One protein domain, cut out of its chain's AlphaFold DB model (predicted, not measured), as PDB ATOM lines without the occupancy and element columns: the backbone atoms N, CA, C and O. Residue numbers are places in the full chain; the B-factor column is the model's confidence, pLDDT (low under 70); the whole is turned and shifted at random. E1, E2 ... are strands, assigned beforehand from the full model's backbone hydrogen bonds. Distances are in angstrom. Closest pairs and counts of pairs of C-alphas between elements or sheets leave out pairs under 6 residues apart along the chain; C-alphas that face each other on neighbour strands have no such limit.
ATOM      1  N   ASP A   6     194.397 173.373 185.500       33.28
ATOM      2  CA  ASP A   6     194.734 172.291 184.587       33.28
ATOM      3  C   ASP A   6     194.823 172.747 183.112       33.28
ATOM      4  O   ASP A   6     195.447 172.075 182.295       33.28
ATOM      5  N   GLN A   7     194.328 173.946 182.772       38.09
ATOM      6  CA  GLN A   7     194.607 174.609 181.485       38.09
ATOM      7  C   GLN A   7     195.781 175.599 181.544       38.09
ATOM      8  O   GLN A   7     196.268 176.043 180.502       38.09
ATOM      9  N   GLN A   8     196.281 175.931 182.739       36.19
ATOM     10  CA  GLN A   8     197.408 176.857 182.895       36.19
ATOM     11  C   GLN A   8     198.747 176.251 182.447       36.19
ATOM     12  O   GLN A   8     199.614 176.992 181.998       36.19
ATOM     13  N   GLN A   9     198.901 174.921 182.451       37.09
ATOM     14  CA  GLN A   9     200.100 174.247 181.921       37.09
ATOM     15  C   GLN A   9     200.168 174.206 180.377       37.09
ATOM     16  O   GLN A   9     201.185 173.803 179.813       37.09
ATOM     17  N   HIS A  10     199.126 174.681 179.684       47.59
ATOM     18  CA  HIS A  10     199.106 174.898 178.230       47.59
ATOM     19  C   HIS A  10     199.019 176.386 177.838       47.59
ATOM     20  O   HIS A  10     198.895 176.705 176.652       47.59
ATOM     21  N   ALA A  11     199.089 177.303 178.810       54.50
ATOM     22  CA  ALA A  11     199.081 178.739 178.567       54.50
ATOM     23  C   ALA A  11     200.459 179.191 178.060       54.50
ATOM     24  O   ALA A  11     201.472 179.065 178.741       54.50
ATOM     25  N   GLY A  12     200.507 179.698 176.832       73.00
ATOM     26  CA  GLY A  12     201.720 180.223 176.216       73.00
ATOM     27  C   GLY A  12     201.377 181.162 175.067       73.00
ATOM     28  O   GLY A  12     200.317 181.033 174.447       73.00
ATOM     29  N   PHE A  13     202.246 182.133 174.788       84.75
ATOM     30  CA  PHE A  13     202.043 183.069 173.687       84.75
ATOM     31  C   PHE A  13     202.448 182.411 172.369       84.75
ATOM     32  O   PHE A  13     203.567 181.925 172.215       84.75
ATOM     33  N   LYS A  14     201.532 182.395 171.403       86.38
ATOM     34  CA  LYS A  14     201.824 181.962 170.040       86.38
ATOM     35  C   LYS A  14     202.200 183.189 169.222       86.38
ATOM     36  O   LYS A  14     201.392 184.106 169.098       86.38
ATOM     37  N   ALA A  15     203.393 183.180 168.645       84.38
ATOM     38  CA  ALA A  15     203.899 184.254 167.805       84.38
ATOM     39  C   ALA A  15     204.195 183.751 166.394       84.38
ATOM     40  O   ALA A  15     204.738 182.662 166.229       84.38
ATOM     41  N   ARG A  16     203.888 184.565 165.384       85.12
ATOM     42  CA  ARG A  16     204.267 184.288 163.998       85.12
ATOM     43  C   ARG A  16     205.474 185.132 163.620       85.12
ATOM     44  O   ARG A  16     205.476 186.336 163.868       85.12
ATOM     45  N   PHE A  17     206.489 184.514 163.019       85.12
ATOM     46  CA  PHE A  17     207.673 185.247 162.573       85.12
ATOM     47  C   PHE A  17     207.278 186.297 161.521       85.12
ATOM     48  O   PHE A  17     206.548 185.981 160.581       85.12
ATOM     49  N   GLY A  18     207.725 187.546 161.688       79.75
ATOM     50  CA  GLY A  18     207.358 188.656 160.804       79.75
ATOM     51  C   GLY A  18     205.985 189.272 161.091       79.75
ATOM     52  O   GLY A  18     205.540 190.113 160.317       79.75
ATOM     53  N   ASN A  19     205.297 188.871 162.168       84.56
ATOM     54  CA  ASN A  19     204.017 189.452 162.561       84.56
ATOM     55  C   ASN A  19     204.112 190.128 163.934       84.56
ATOM     56  O   ASN A  19     204.481 189.485 164.915       84.56
ATOM     57  N   LEU A  20     203.718 191.399 163.997       87.62
ATOM     58  CA  LEU A  20     203.736 192.209 165.209       87.62
ATOM     59  C   LEU A  20     202.338 192.290 165.832       87.62
ATOM     60  O   LEU A  20     201.418 192.844 165.233       87.62
ATOM     61  N   LEU A  21     202.195 191.817 167.071       89.25
ATOM     62  CA  LEU A  21     201.025 192.110 167.896       89.25
ATOM     63  C   LEU A  21     201.273 193.362 168.744       89.25
ATOM     64  O   LEU A  21     202.246 193.410 169.490       89.25
ATOM     65  N   THR A  22     200.364 194.337 168.709       89.69
ATOM     66  CA  THR A  22     200.442 195.531 169.568       89.69
ATOM     67  C   THR A  22     199.398 195.474 170.678       89.69
ATOM     68  O   THR A  22     198.211 195.281 170.421       89.69
ATOM     69  N   VAL A  23     199.833 195.687 171.917       88.62
ATOM     70  CA  VAL A  23     199.006 195.761 173.122       88.62
ATOM     71  C   VAL A  23     199.091 197.179 173.679       88.62
ATOM     72  O   VAL A  23     200.180 197.708 173.896       88.62
ATOM     73  N   THR A  24     197.941 197.808 173.913       86.44
ATOM     74  CA  THR A  24     197.855 199.192 174.415       86.44
ATOM     75  C   THR A  24     198.175 199.322 175.906       86.44
ATOM     76  O   THR A  24     198.501 200.405 176.381       86.44
ATOM     77  N   GLY A  25     198.087 198.216 176.646       84.38
ATOM     78  CA  GLY A  25     198.395 198.126 178.069       84.38
ATOM     79  C   GLY A  25     199.781 197.553 178.366       84.38
ATOM     80  O   GLY A  25     200.659 197.475 177.502       84.38
ATOM     81  N   THR A  26     199.957 197.139 179.619       85.06
ATOM     82  CA  THR A  26     201.141 196.395 180.060       85.06
ATOM     83  C   THR A  26     200.971 194.919 179.699       85.06
ATOM     84  O   THR A  26     199.924 194.333 179.981       85.06
ATOM     85  N   ALA A  27     201.981 194.302 179.088       87.44
ATOM     86  CA  ALA A  27     201.993 192.875 178.794       87.44
ATOM     87  C   ALA A  27     202.623 192.095 179.954       87.44
ATOM     88  O   ALA A  27     203.803 192.249 180.270       87.44
ATOM     89  N   ASN A  28     201.831 191.230 180.584       87.81
ATOM     90  CA  ASN A  28     202.314 190.292 181.590       87.81
ATOM     91  C   ASN A  28     202.588 188.939 180.920       87.81
ATOM     92  O   ASN A  28     201.648 188.255 180.513       87.81
ATOM     93  N   LEU A  29     203.865 188.593 180.756       87.69
ATOM     94  CA  LEU A  29     204.291 187.374 180.069       87.69
ATOM     95  C   LEU A  29     204.488 186.227 181.071       87.69
ATOM     96  O   LEU A  29     204.897 186.440 182.209       87.69
ATOM     97  N   ALA A  30     204.131 185.015 180.662       84.31
ATOM     98  CA  ALA A  30     204.364 183.771 181.391       84.31
ATOM     99  C   ALA A  30     204.137 182.591 180.431       84.31
ATOM    100  O   ALA A  30     203.489 182.748 179.387       84.31
ATOM    101  N   GLY A  31     204.638 181.411 180.780       84.12
ATOM    102  CA  GLY A  31     204.494 180.201 179.981       84.12
ATOM    103  C   GLY A  31     205.432 180.152 178.774       84.12
ATOM    104  O   GLY A  31     206.481 180.793 178.743       84.12
ATOM    105  N   THR A  32     205.071 179.354 177.766       86.25
ATOM    106  CA  THR A  32     205.935 179.109 176.597       86.25
ATOM    107  C   THR A  32     205.640 180.063 175.442       86.25
ATOM    108  O   THR A  32     204.502 180.147 174.982       86.25
ATOM    109  N   LEU A  33     206.673 180.698 174.890       87.31
ATOM    110  CA  LEU A  33     206.614 181.332 173.578       87.31
ATOM    111  C   LEU A  33     206.737 180.272 172.481       87.31
ATOM    112  O   LEU A  33     207.785 179.645 172.324       87.31
ATOM    113  N   ASN A  34     205.676 180.070 171.707       85.56
ATOM    114  CA  ASN A  34     205.701 179.159 170.571       85.56
ATOM    115  C   ASN A  34     205.731 179.952 169.268       85.56
ATOM    116  O   ASN A  34     204.752 180.618 168.920       85.56
ATOM    117  N   LEU A  35     206.847 179.856 168.557       83.94
ATOM    118  CA  LEU A  35     206.936 180.335 167.194       83.94
ATOM    119  C   LEU A  35     206.120 179.382 166.303       83.94
ATOM    120  O   LEU A  35     206.334 178.172 166.345       83.94
ATOM    121  N   PHE A  36     205.139 179.917 165.575       77.00
ATOM    122  CA  PHE A  36     204.241 179.149 164.713       77.00
ATOM    123  C   PHE A  36     204.056 179.802 163.351       77.00
ATOM    124  O   PHE A  36     204.250 181.012 163.216       77.00
ATOM    125  N   ASP A  37     203.661 178.997 162.359       67.88
ATOM    126  CA  ASP A  37     203.439 179.432 160.978       67.88
ATOM    127  C   ASP A  37     204.554 180.381 160.510       67.88
ATOM    128  O   ASP A  37     204.268 181.485 160.037       67.88
ATOM    129  N   GLU A  38     205.820 179.965 160.693       68.56
ATOM    130  CA  GLU A  38     207.086 180.728 160.561       68.56
ATOM    131  C   GLU A  38     207.401 181.241 159.150       68.56
ATOM    132  O   GLU A  38     208.548 181.397 158.737       68.56
ATOM    133  N   VAL A  39     206.349 181.458 158.379       61.22
ATOM    134  CA  VAL A  39     206.351 181.508 156.942       61.22
ATOM    135  C   VAL A  39     205.425 182.623 156.451       61.22
ATOM    136  O   VAL A  39     204.266 182.398 156.086       61.22
ATOM    137  N   PRO A  40     205.888 183.867 156.472       59.12
ATOM    138  CA  PRO A  40     205.204 184.978 155.825       59.12
ATOM    139  C   PRO A  40     205.471 184.966 154.307       59.12
ATOM    140  O   PRO A  40     206.616 184.891 153.879       59.12
ATOM    141  N   LEU A  41     204.418 185.013 153.480       61.69
ATOM    142  CA  LEU A  41     204.556 185.212 152.022       61.69
ATOM    143  C   LEU A  41     205.174 186.586 151.699       61.69
ATOM    144  O   LEU A  41     205.893 186.714 150.713       61.69
ATOM    145  N   ASP A  42     204.942 187.561 152.584       68.19
ATOM    146  CA  ASP A  42     205.263 188.978 152.381       68.19
ATOM    147  C   ASP A  42     206.361 189.501 153.326       68.19
ATOM    148  O   ASP A  42     206.510 190.708 153.495       68.19
ATOM    149  N   GLN A  43     207.115 188.621 153.991       72.31
ATOM    150  CA  GLN A  43     208.256 189.026 154.827       72.31
ATOM    151  C   GLN A  43     209.487 188.168 154.499       72.31
ATOM    152  O   GLN A  43     209.351 187.125 153.852       72.31
ATOM    153  N   PRO A  44     210.686 188.572 154.957       80.75
ATOM    154  CA  PRO A  44     211.896 187.786 154.768       80.75
ATOM    155  C   PRO A  44     211.775 186.371 155.354       80.75
ATOM    156  O   PRO A  44     211.262 186.170 156.456       80.75
ATOM    157  N   LEU A  45     212.297 185.393 154.616       87.88
ATOM    158  CA  LEU A  45     212.499 184.018 155.051       87.88
ATOM    159  C   LEU A  45     213.464 183.972 156.241       87.88
ATOM    160  O   LEU A  45     214.447 184.715 156.286       87.88
ATOM    161  N   ILE A  46     213.244 183.028 157.155       90.38
ATOM    162  CA  ILE A  46     214.228 182.705 158.189       90.38
ATOM    163  C   ILE A  46     215.404 181.963 157.536       90.38
ATOM    164  O   ILE A  46     215.230 180.895 156.935       90.38
ATOM    165  N   THR A  47     216.605 182.523 157.668       91.31
ATOM    166  CA  THR A  47     217.826 182.008 157.023       91.31
ATOM    167  C   THR A  47     218.640 181.097 157.943       91.31
ATOM    168  O   THR A  47     218.421 181.030 159.159       91.31
ATOM    169  N   ALA A  48     219.639 180.414 157.375       91.81
ATOM    170  CA  ALA A  48     220.606 179.634 158.149       91.81
ATOM    171  C   ALA A  48     221.547 180.502 159.013       91.81
ATOM    172  O   ALA A  48     222.129 180.011 159.982       91.81
ATOM    173  N   GLN A  49     221.703 181.788 158.691       90.81
ATOM    174  CA  GLN A  49     222.497 182.726 159.498       90.81
ATOM    175  C   GLN A  49     221.706 183.306 160.677       90.81
ATOM    176  O   GLN A  49     222.300 183.833 161.614       90.81
ATOM    177  N   GLY A  50     220.384 183.152 160.663       90.44
ATOM    178  CA  GLY A  50     219.490 183.709 161.661       90.44
ATOM    179  C   GLY A  50     218.725 184.915 161.131       90.44
ATOM    180  O   GLY A  50     219.112 185.592 160.179       90.44
ATOM    181  N   SER A  51     217.573 185.160 161.730       90.19
ATOM    182  CA  SER A  51     216.673 186.247 161.376       90.19
ATOM    183  C   SER A  51     216.006 186.756 162.642       90.19
ATOM    184  O   SER A  51     215.682 185.974 163.537       90.19
ATOM    185  N   GLN A  52     215.801 188.066 162.715       90.88
ATOM    186  CA  GLN A  52     215.215 188.725 163.873       90.88
ATOM    187  C   GLN A  52     213.886 189.385 163.504       90.88
ATOM    188  O   GLN A  52     213.751 189.957 162.425       90.88
ATOM    189  N   THR A  53     212.908 189.330 164.405       88.88
ATOM    190  CA  THR A  53     211.630 190.024 164.232       88.88
ATOM    191  C   THR A  53     211.018 190.408 165.578       88.88
ATOM    192  O   THR A  53     211.225 189.728 166.586       88.88
ATOM    193  N   THR A  54     210.264 191.505 165.603       90.62
ATOM    194  CA  THR A  54     209.465 191.899 166.767       90.62
ATOM    195  C   THR A  54     208.096 191.243 166.664       90.62
ATOM    196  O   THR A  54     207.394 191.437 165.675       90.62
ATOM    197  N   VAL A  55     207.709 190.486 167.691       90.19
ATOM    198  CA  VAL A  55     206.439 189.734 167.698       90.19
ATOM    199  C   VAL A  55     205.381 190.314 168.623       90.19
ATOM    200  O   VAL A  55     204.192 190.052 168.447       90.19
ATOM    201  N   LEU A  56     205.796 191.112 169.604       91.50
ATOM    202  CA  LEU A  56     204.899 191.774 170.540       91.50
ATOM    203  C   LEU A  56     205.435 193.167 170.862       91.50
ATOM    204  O   LEU A  56     206.616 193.306 171.168       91.50
ATOM    205  N   ARG A  57     204.554 194.165 170.851       91.25
ATOM    206  CA  ARG A  57     204.797 195.517 171.359       91.25
ATOM    207  C   ARG A  57     203.760 195.865 172.415       91.25
ATOM    208  O   ARG A  57     202.570 195.888 172.123       91.25
ATOM    209  N   ALA A  58     204.198 196.167 173.629       90.56
ATOM    210  CA  ALA A  58     203.361 196.566 174.752       90.56
ATOM    211  C   ALA A  58     203.590 198.046 175.086       90.56
ATOM    212  O   ALA A  58     204.638 198.420 175.604       90.56
ATOM    213  N   GLN A  59     202.604 198.903 174.810       86.44
ATOM    214  CA  GLN A  59     202.743 200.365 174.897       86.44
ATOM    215  C   GLN A  59     202.978 200.892 176.320       86.44
ATOM    216  O   GLN A  59     203.517 201.992 176.481       86.44
ATOM    217  N   GLN A  60     202.572 200.137 177.347       85.69
ATOM    218  CA  GLN A  60     202.831 200.461 178.757       85.69
ATOM    219  C   GLN A  60     203.899 199.553 179.390       85.69
ATOM    220  O   GLN A  60     204.160 199.668 180.583       85.69
ATOM    221  N   GLY A  61     204.535 198.683 178.597       86.69
ATOM    222  CA  GLY A  61     205.666 197.860 179.020       86.69
ATOM    223  C   GLY A  61     205.398 196.376 179.171       86.69
ATOM    224  O   GLY A  61     204.268 195.903 179.070       86.69
ATOM    225  N   VAL A  62     206.476 195.645 179.422       87.69
ATOM    226  CA  VAL A  62     206.511 194.204 179.647       87.69
ATOM    227  C   VAL A  62     206.891 193.947 181.107       87.69
ATOM    228  O   VAL A  62     207.935 194.399 181.566       87.69
ATOM    229  N   GLN A  63     206.037 193.240 181.851       84.19
ATOM    230  CA  GLN A  63     206.201 193.028 183.299       84.19
ATOM    231  C   GLN A  63     206.965 191.747 183.675       84.19
ATOM    232  O   GLN A  63     207.329 191.588 184.839       84.19
ATOM    233  N   ARG A  64     207.179 190.824 182.724       84.62
ATOM    234  CA  ARG A  64     207.802 189.501 182.922       84.62
ATOM    235  C   ARG A  64     208.390 188.963 181.618       84.62
ATOM    236  O   ARG A  64     208.104 189.504 180.554       84.62
ATOM    237  N   GLU A  65     209.136 187.869 181.705       88.94
ATOM    238  CA  GLU A  65     209.649 187.116 180.557       88.94
ATOM    239  C   GLU A  65     208.830 185.838 180.308       88.94
ATOM    240  O   GLU A  65     207.925 185.498 181.072       88.94
ATOM    241  N   PHE A  66     209.116 185.141 179.210       89.56
ATOM    242  CA  PHE A  66     208.572 183.806 178.972       89.56
ATOM    243  C   PHE A  66     209.393 182.760 179.728       89.56
ATOM    244  O   PHE A  66     210.618 182.828 179.732       89.56
ATOM    245  N   ASP A  67     208.724 181.755 180.292       87.25
ATOM    246  CA  ASP A  67     209.378 180.675 181.044       87.25
ATOM    247  C   ASP A  67     210.173 179.737 180.117       87.25
ATOM    248  O   ASP A  67     211.165 179.132 180.517       87.25
ATOM    249  N   ALA A  68     209.724 179.600 178.864       86.81
ATOM    250  CA  ALA A  68     210.372 178.794 177.834       86.81
ATOM    251  C   ALA A  68     210.040 179.315 176.430       86.81
ATOM    252  O   ALA A  68     209.078 180.060 176.234       86.81
ATOM    253  N   TYR A  69     210.791 178.871 175.423       88.00
ATOM    254  CA  TYR A  69     210.505 179.169 174.022       88.00
ATOM    255  C   TYR A  69     210.853 177.999 173.103       88.00
ATOM    256  O   TYR A  69     211.767 177.223 173.377       88.00
ATOM    257  N   ARG A  70     210.104 177.855 172.004       85.50
ATOM    258  CA  ARG A  70     210.295 176.792 171.004       85.50
ATOM    259  C   ARG A  70     209.729 177.178 169.639       85.50
ATOM    260  O   ARG A  70     208.977 178.143 169.530       85.50
ATOM    261  N   SER A  71     210.065 176.388 168.620       86.25
ATOM    262  CA  SER A  71     209.431 176.442 167.299       86.25
ATOM    263  C   SER A  71     208.513 175.242 167.091       86.25
ATOM    264  O   SER A  71     208.788 174.132 167.552       86.25
ATOM    265  N   SER A  72     207.421 175.487 166.373       81.25
ATOM    266  CA  SER A  72     206.478 174.475 165.903       81.25
ATOM    267  C   SER A  72     206.918 173.786 164.607       81.25
ATOM    268  O   SER A  72     206.163 173.003 164.028       81.25
ATOM    269  N   ASN A  73     208.136 174.063 164.147       87.06
ATOM    270  CA  ASN A  73     208.689 173.555 162.908       87.06
ATOM    271  C   ASN A  73     210.074 172.951 163.166       87.06
ATOM    272  O   ASN A  73     210.954 173.640 163.680       87.06
ATOM    273  N   PRO A  74     210.327 171.686 162.793       88.62
ATOM    274  CA  PRO A  74     211.615 171.059 163.066       88.62
ATOM    275  C   PRO A  74     212.773 171.695 162.288       88.62
ATOM    276  O   PRO A  74     213.917 171.544 162.710       88.62
ATOM    277  N   LEU A  75     212.499 172.409 161.186       90.81
ATOM    278  CA  LEU A  75     213.513 173.160 160.439       90.81
ATOM    279  C   LEU A  75     213.971 174.434 161.137       90.81
ATOM    280  O   LEU A  75     215.008 174.968 160.754       90.81
ATOM    281  N   PHE A  76     213.228 174.941 162.116       91.44
ATOM    282  CA  PHE A  76     213.566 176.191 162.775       91.44
ATOM    283  C   PHE A  76     213.895 175.961 164.244       91.44
ATOM    284  O   PHE A  76     213.410 175.051 164.915       91.44
ATOM    285  N   GLU A  77     214.764 176.811 164.756       89.25
ATOM    286  CA  GLU A  77     214.982 176.975 166.182       89.25
ATOM    287  C   GLU A  77     214.889 178.439 166.536       89.25
ATOM    288  O   GLU A  77     215.345 179.310 165.794       89.25
ATOM    289  N   LEU A  78     214.301 178.699 167.695       90.56
ATOM    290  CA  LEU A  78     214.376 180.004 168.309       90.56
ATOM    291  C   LEU A  78     215.679 180.046 169.108       90.56
ATOM    292  O   LEU A  78     215.871 179.244 170.019       90.56
ATOM    293  N   THR A  79     216.587 180.934 168.715       90.25
ATOM    294  CA  THR A  79     217.931 181.030 169.293       90.25
ATOM    295  C   THR A  79     217.983 182.020 170.446       90.25
ATOM    296  O   THR A  79     218.760 181.831 171.376       90.25
ATOM    297  N   GLN A  80     217.163 183.074 170.399       91.56
ATOM    298  CA  GLN A  80     217.134 184.103 171.435       91.56
ATOM    299  C   GLN A  80     215.773 184.801 171.495       91.56
ATOM    300  O   GLN A  80     215.213 185.164 170.462       91.56
ATOM    301  N   VAL A  81     215.285 185.068 172.707       91.94
ATOM    302  CA  VAL A  81     214.237 186.064 172.976       91.94
ATOM    303  C   VAL A  81     214.891 187.222 173.720       91.94
ATOM    304  O   VAL A  81     215.648 187.002 174.661       91.94
ATOM    305  N   SER A  82     214.636 188.449 173.283       91.81
ATOM    306  CA  SER A  82     215.150 189.665 173.913       91.81
ATOM    307  C   SER A  82     214.028 190.664 174.150       91.81
ATOM    308  O   SER A  82     213.129 190.805 173.317       91.81
ATOM    309  N   TYR A  83     214.123 191.376 175.266       91.38
ATOM    310  CA  TYR A  83     213.193 192.420 175.676       91.38
ATOM    311  C   TYR A  83     213.919 193.749 175.560       91.38
ATOM    312  O   TYR A  83     214.945 193.947 176.209       91.38
ATOM    313  N   ARG A  84     213.439 194.623 174.679       88.25
ATOM    314  CA  ARG A  84     214.106 195.897 174.386       88.25
ATOM    315  C   ARG A  84     213.103 197.047 174.299       88.25
ATOM    316  O   ARG A  84     211.914 196.797 174.078       88.25
ATOM    317  N   PRO A  85     213.538 198.303 174.497       87.75
ATOM    318  CA  PRO A  85     212.689 199.454 174.221       87.75
ATOM    319  C   PRO A  85     212.297 199.499 172.739       87.75
ATOM    320  O   PRO A  85     213.033 199.026 171.869       87.75
ATOM    321  N   GLU A  86     211.134 200.083 172.454       84.88
ATOM    322  CA  GLU A  86     210.718 200.418 171.093       84.88
ATOM    323  C   GLU A  86     211.745 201.368 170.474       84.88
ATOM    324  O   GLU A  86     212.087 202.390 171.070       84.88
ATOM    325  N   LEU A  87     212.227 201.029 169.279       84.31
ATOM    326  CA  LEU A  87     213.180 201.843 168.533       84.31
ATOM    327  C   LEU A  87     212.457 202.632 167.437       84.31
ATOM    328  O   LEU A  87     211.552 202.113 166.778       84.31
ATOM    329  N   ASN A  88     212.862 203.885 167.239       82.00
ATOM    330  CA  ASN A  88     212.420 204.714 166.124       82.00
ATOM    331  C   ASN A  88     213.128 204.295 164.814       82.00
ATOM    332  O   ASN A  88     213.971 203.395 164.789       82.00
ATOM    333  N   ALA A  89     212.807 204.969 163.706       80.19
ATOM    334  CA  ALA A  89     213.402 204.682 162.398       80.19
ATOM    335  C   ALA A  89     214.928 204.916 162.327       80.19
ATOM    336  O   ALA A  89     215.573 204.397 161.421       80.19
ATOM    337  N   THR A  90     215.506 205.676 163.265       83.19
ATOM    338  CA  THR A  90     216.953 205.934 163.362       83.19
ATOM    339  C   THR A  90     217.665 204.985 164.332       83.19
ATOM    340  O   THR A  90     218.875 205.094 164.507       83.19
ATOM    341  N   GLY A  91     216.948 204.021 164.926       79.06
ATOM    342  CA  GLY A  91     217.503 203.021 165.842       79.06
ATOM    343  C   GLY A  91     217.629 203.487 167.294       79.06
ATOM    344  O   GLY A  91     218.225 202.782 168.106       79.06
ATOM    345  N   GLU A  92     217.064 204.642 167.643       83.12
ATOM    346  CA  GLU A  92     217.085 205.186 169.001       83.12
ATOM    347  C   GLU A  92     215.814 204.804 169.776       83.12
ATOM    348  O   GLU A  92     214.734 204.711 169.182       83.12
ATOM    349  N   PRO A  93     215.893 204.616 171.105       79.88
ATOM    350  CA  PRO A  93     214.716 204.374 171.932       79.88
ATOM    351  C   PRO A  93     213.676 205.499 171.804       79.88
ATOM    352  O   PRO A  93     213.984 206.670 172.010       79.88
ATOM    353  N   VAL A  94     212.415 205.147 171.532       77.94
ATOM    354  CA  VAL A  94     211.280 206.095 171.478       77.94
ATOM    355  C   VAL A  94     210.989 206.706 172.857       77.94
ATOM    356  O   VAL A  94     210.390 207.777 172.964       77.94
ATOM    357  N   ARG A  95     211.410 206.032 173.931       70.94
ATOM    358  CA  ARG A  95     211.303 206.473 175.329       70.94
ATOM    359  C   ARG A  95     212.613 206.163 176.051       70.94
ATOM    360  O   ARG A  95     213.319 205.246 175.642       70.94
ATOM    361  N   ALA A  96     212.926 206.909 177.115       60.31
ATOM    362  CA  ALA A  96     214.144 206.709 177.904       60.31
ATOM    363  C   ALA A  96     214.332 205.223 178.269       60.31
ATOM    364  O   ALA A  96     213.408 204.586 178.781       60.31
ATOM    365  N   ALA A  97     215.521 204.685 177.974       56.91
ATOM    366  CA  ALA A  97     215.845 203.258 178.069       56.91
ATOM    367  C   ALA A  97     215.658 202.681 179.485       56.91
ATOM    368  O   ALA A  97     215.457 201.482 179.653       56.91
ATOM    369  N   ASP A  98     215.678 203.551 180.491       56.53
ATOM    370  CA  ASP A  98     215.876 203.189 181.888       56.53
ATOM    371  C   ASP A  98     214.628 202.600 182.559       56.53
ATOM    372  O   ASP A  98     214.705 202.196 183.718       56.53
ATOM    373  N   THR A  99     213.462 202.571 181.895       58.78
ATOM    374  CA  THR A  99     212.216 202.245 182.615       58.78
ATOM    375  C   THR A  99     211.186 201.355 181.937       58.78
ATOM    376  O   THR A  99     210.350 200.829 182.668       58.78
ATOM    377  N   ILE A 100     211.184 201.111 180.619       71.44
ATOM    378  CA  ILE A 100     210.110 200.287 180.028       71.44
ATOM    379  C   ILE A 100     210.595 199.488 178.803       71.44
ATOM    380  O   ILE A 100     210.642 200.010 177.693       71.44
ATOM    381  N   ASN A 101     210.883 198.192 178.981       79.75
ATOM    382  CA  ASN A 101     210.951 197.245 177.863       79.75
ATOM    383  C   ASN A 101     209.551 197.110 177.255       79.75
ATOM    384  O   ASN A 101     208.619 196.717 177.955       79.75
ATOM    385  N   THR A 102     209.392 197.443 175.975       85.75
ATOM    386  CA  THR A 102     208.087 197.429 175.292       85.75
ATOM    387  C   THR A 102     208.020 196.389 174.188       85.75
ATOM    388  O   THR A 102     206.936 195.888 173.909       85.75
ATOM    389  N   ASP A 103     209.151 196.028 173.585       91.00
ATOM    390  CA  ASP A 103     209.203 195.102 172.460       91.00
ATOM    391  C   ASP A 103     209.735 193.737 172.902       91.00
ATOM    392  O   ASP A 103     210.791 193.633 173.532       91.00
ATOM    393  N   VAL A 104     209.023 192.679 172.513       92.62
ATOM    394  CA  VAL A 104     209.536 191.309 172.528       92.62
ATOM    395  C   VAL A 104     210.047 190.981 171.142       92.62
ATOM    396  O   VAL A 104     209.289 190.908 170.166       92.62
ATOM    397  N   VAL A 105     211.348 190.756 171.072       92.12
ATOM    398  CA  VAL A 105     212.055 190.452 169.841       92.12
ATOM    399  C   VAL A 105     212.584 189.042 169.903       92.12
ATOM    400  O   VAL A 105     213.222 188.649 170.877       92.12
ATOM    401  N   ILE A 106     212.330 188.290 168.842       91.88
ATOM    402  CA  ILE A 106     212.816 186.927 168.700       91.88
ATOM    403  C   ILE A 106     213.865 186.865 167.607       91.88
ATOM    404  O   ILE A 106     213.743 187.515 166.568       91.88
ATOM    405  N   THR A 107     214.869 186.037 167.843       91.81
ATOM    406  CA  THR A 107     215.834 185.605 166.845       91.81
ATOM    407  C   THR A 107     215.613 184.121 166.612       91.81
ATOM    408  O   THR A 107     215.558 183.334 167.559       91.81
ATOM    409  N   ALA A 108     215.445 183.745 165.352       92.12
ATOM    410  CA  ALA A 108     215.258 182.368 164.929       92.12
ATOM    411  C   ALA A 108     216.236 182.028 163.810       92.12
ATOM    412  O   ALA A 108     216.644 182.902 163.047       92.12
ATOM    413  N   LYS A 109     216.611 180.758 163.706       92.62
ATOM    414  CA  LYS A 109     217.536 180.250 162.696       92.62
ATOM    415  C   LYS A 109     216.965 179.002 162.041       92.62
ATOM    416  O   LYS A 109     216.345 178.169 162.702       92.62
ATOM    417  N   ARG A 110     217.213 178.858 160.739       93.31
ATOM    418  CA  ARG A 110     216.977 177.604 160.024       93.31
ATOM    419  C   ARG A 110     218.106 176.612 160.307       93.31
ATOM    420  O   ARG A 110     219.279 176.919 160.089       93.31
ATOM    421  N   LYS A 111     217.747 175.423 160.785       93.00
ATOM    422  CA  LYS A 111     218.643 174.274 160.955       93.00
ATOM    423  C   LYS A 111     219.020 173.688 159.596       93.00
ATOM    424  O   LYS A 111     218.287 173.869 158.623       93.00
ATOM    425  N   SER A 112     220.123 172.940 159.541       93.00
ATOM    426  CA  SER A 112     220.386 172.111 158.363       93.00
ATOM    427  C   SER A 112     219.342 171.005 158.262       93.00
ATOM    428  O   SER A 112     218.918 170.416 159.265       93.00
ATOM    429  N   THR A 113     218.931 170.705 157.042       89.38
ATOM    430  CA  THR A 113     217.974 169.635 156.774       89.38
ATOM    431  C   THR A 113     218.571 168.266 157.096       89.38
ATOM    432  O   THR A 113     217.824 167.375 157.490       89.38
ATOM    433  N   GLU A 114     219.902 168.109 157.047       88.94
ATOM    434  CA  GLU A 114     220.604 166.921 157.561       88.94
ATOM    435  C   GLU A 114     220.359 166.714 159.066       88.94
ATOM    436  O   GLU A 114     220.049 165.601 159.496       88.94
TER     437      GLU A 114
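What this domain is: This is residues 6 to 114 of the 342 residues of an uncharacterized protein of Acinetobacter sp. SWBY1 (UniProt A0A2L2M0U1). With little regular structure, this is a small sandwich: a strongly twisted sheet, E2 E4 E7 E6, mixed, faces a smaller parallel sheet, E1 E3 E5, their strands crossed at 51 degrees. The printed part has 109 residues, with no named helix and seven named strands, E1 to E7 along the chain, holding 40 residues: all strand. It is compact, radius of gyration of the C-alphas 14.3 A, and flat, spanning 45 by 43 by 22 A.

Where its parts are: E6, residues 76 to 84, is 22.9 A long; E7, 103 to 110, 22.8 A; E4, 51 to 58, 21.5 A. E2 is 21 to 23, E1 14 to 16, E3 32 to 36, E5 68 to 71. C-alpha 14 is at (201.824, 181.962, 170.040), C-alpha 110 at (216.977, 177.604, 160.024).

How they stand to each other: E6 and E7 form an antiparallel hairpin, N 82 and O 105 2.8 A apart. E4 is antiparallel to E7, N 53 to O 106 2.9 A. Between the sheets, the closest C-alphas of E5 and E6 are Ser 71 and Glu 77, 5.7 A.

The domain as a whole: The printed part has no cut. Links 37 to 50 and 85 to 102 are long. pLDDT is under 70 at residues 6 to 11, 37 to 42 and 96 to 99.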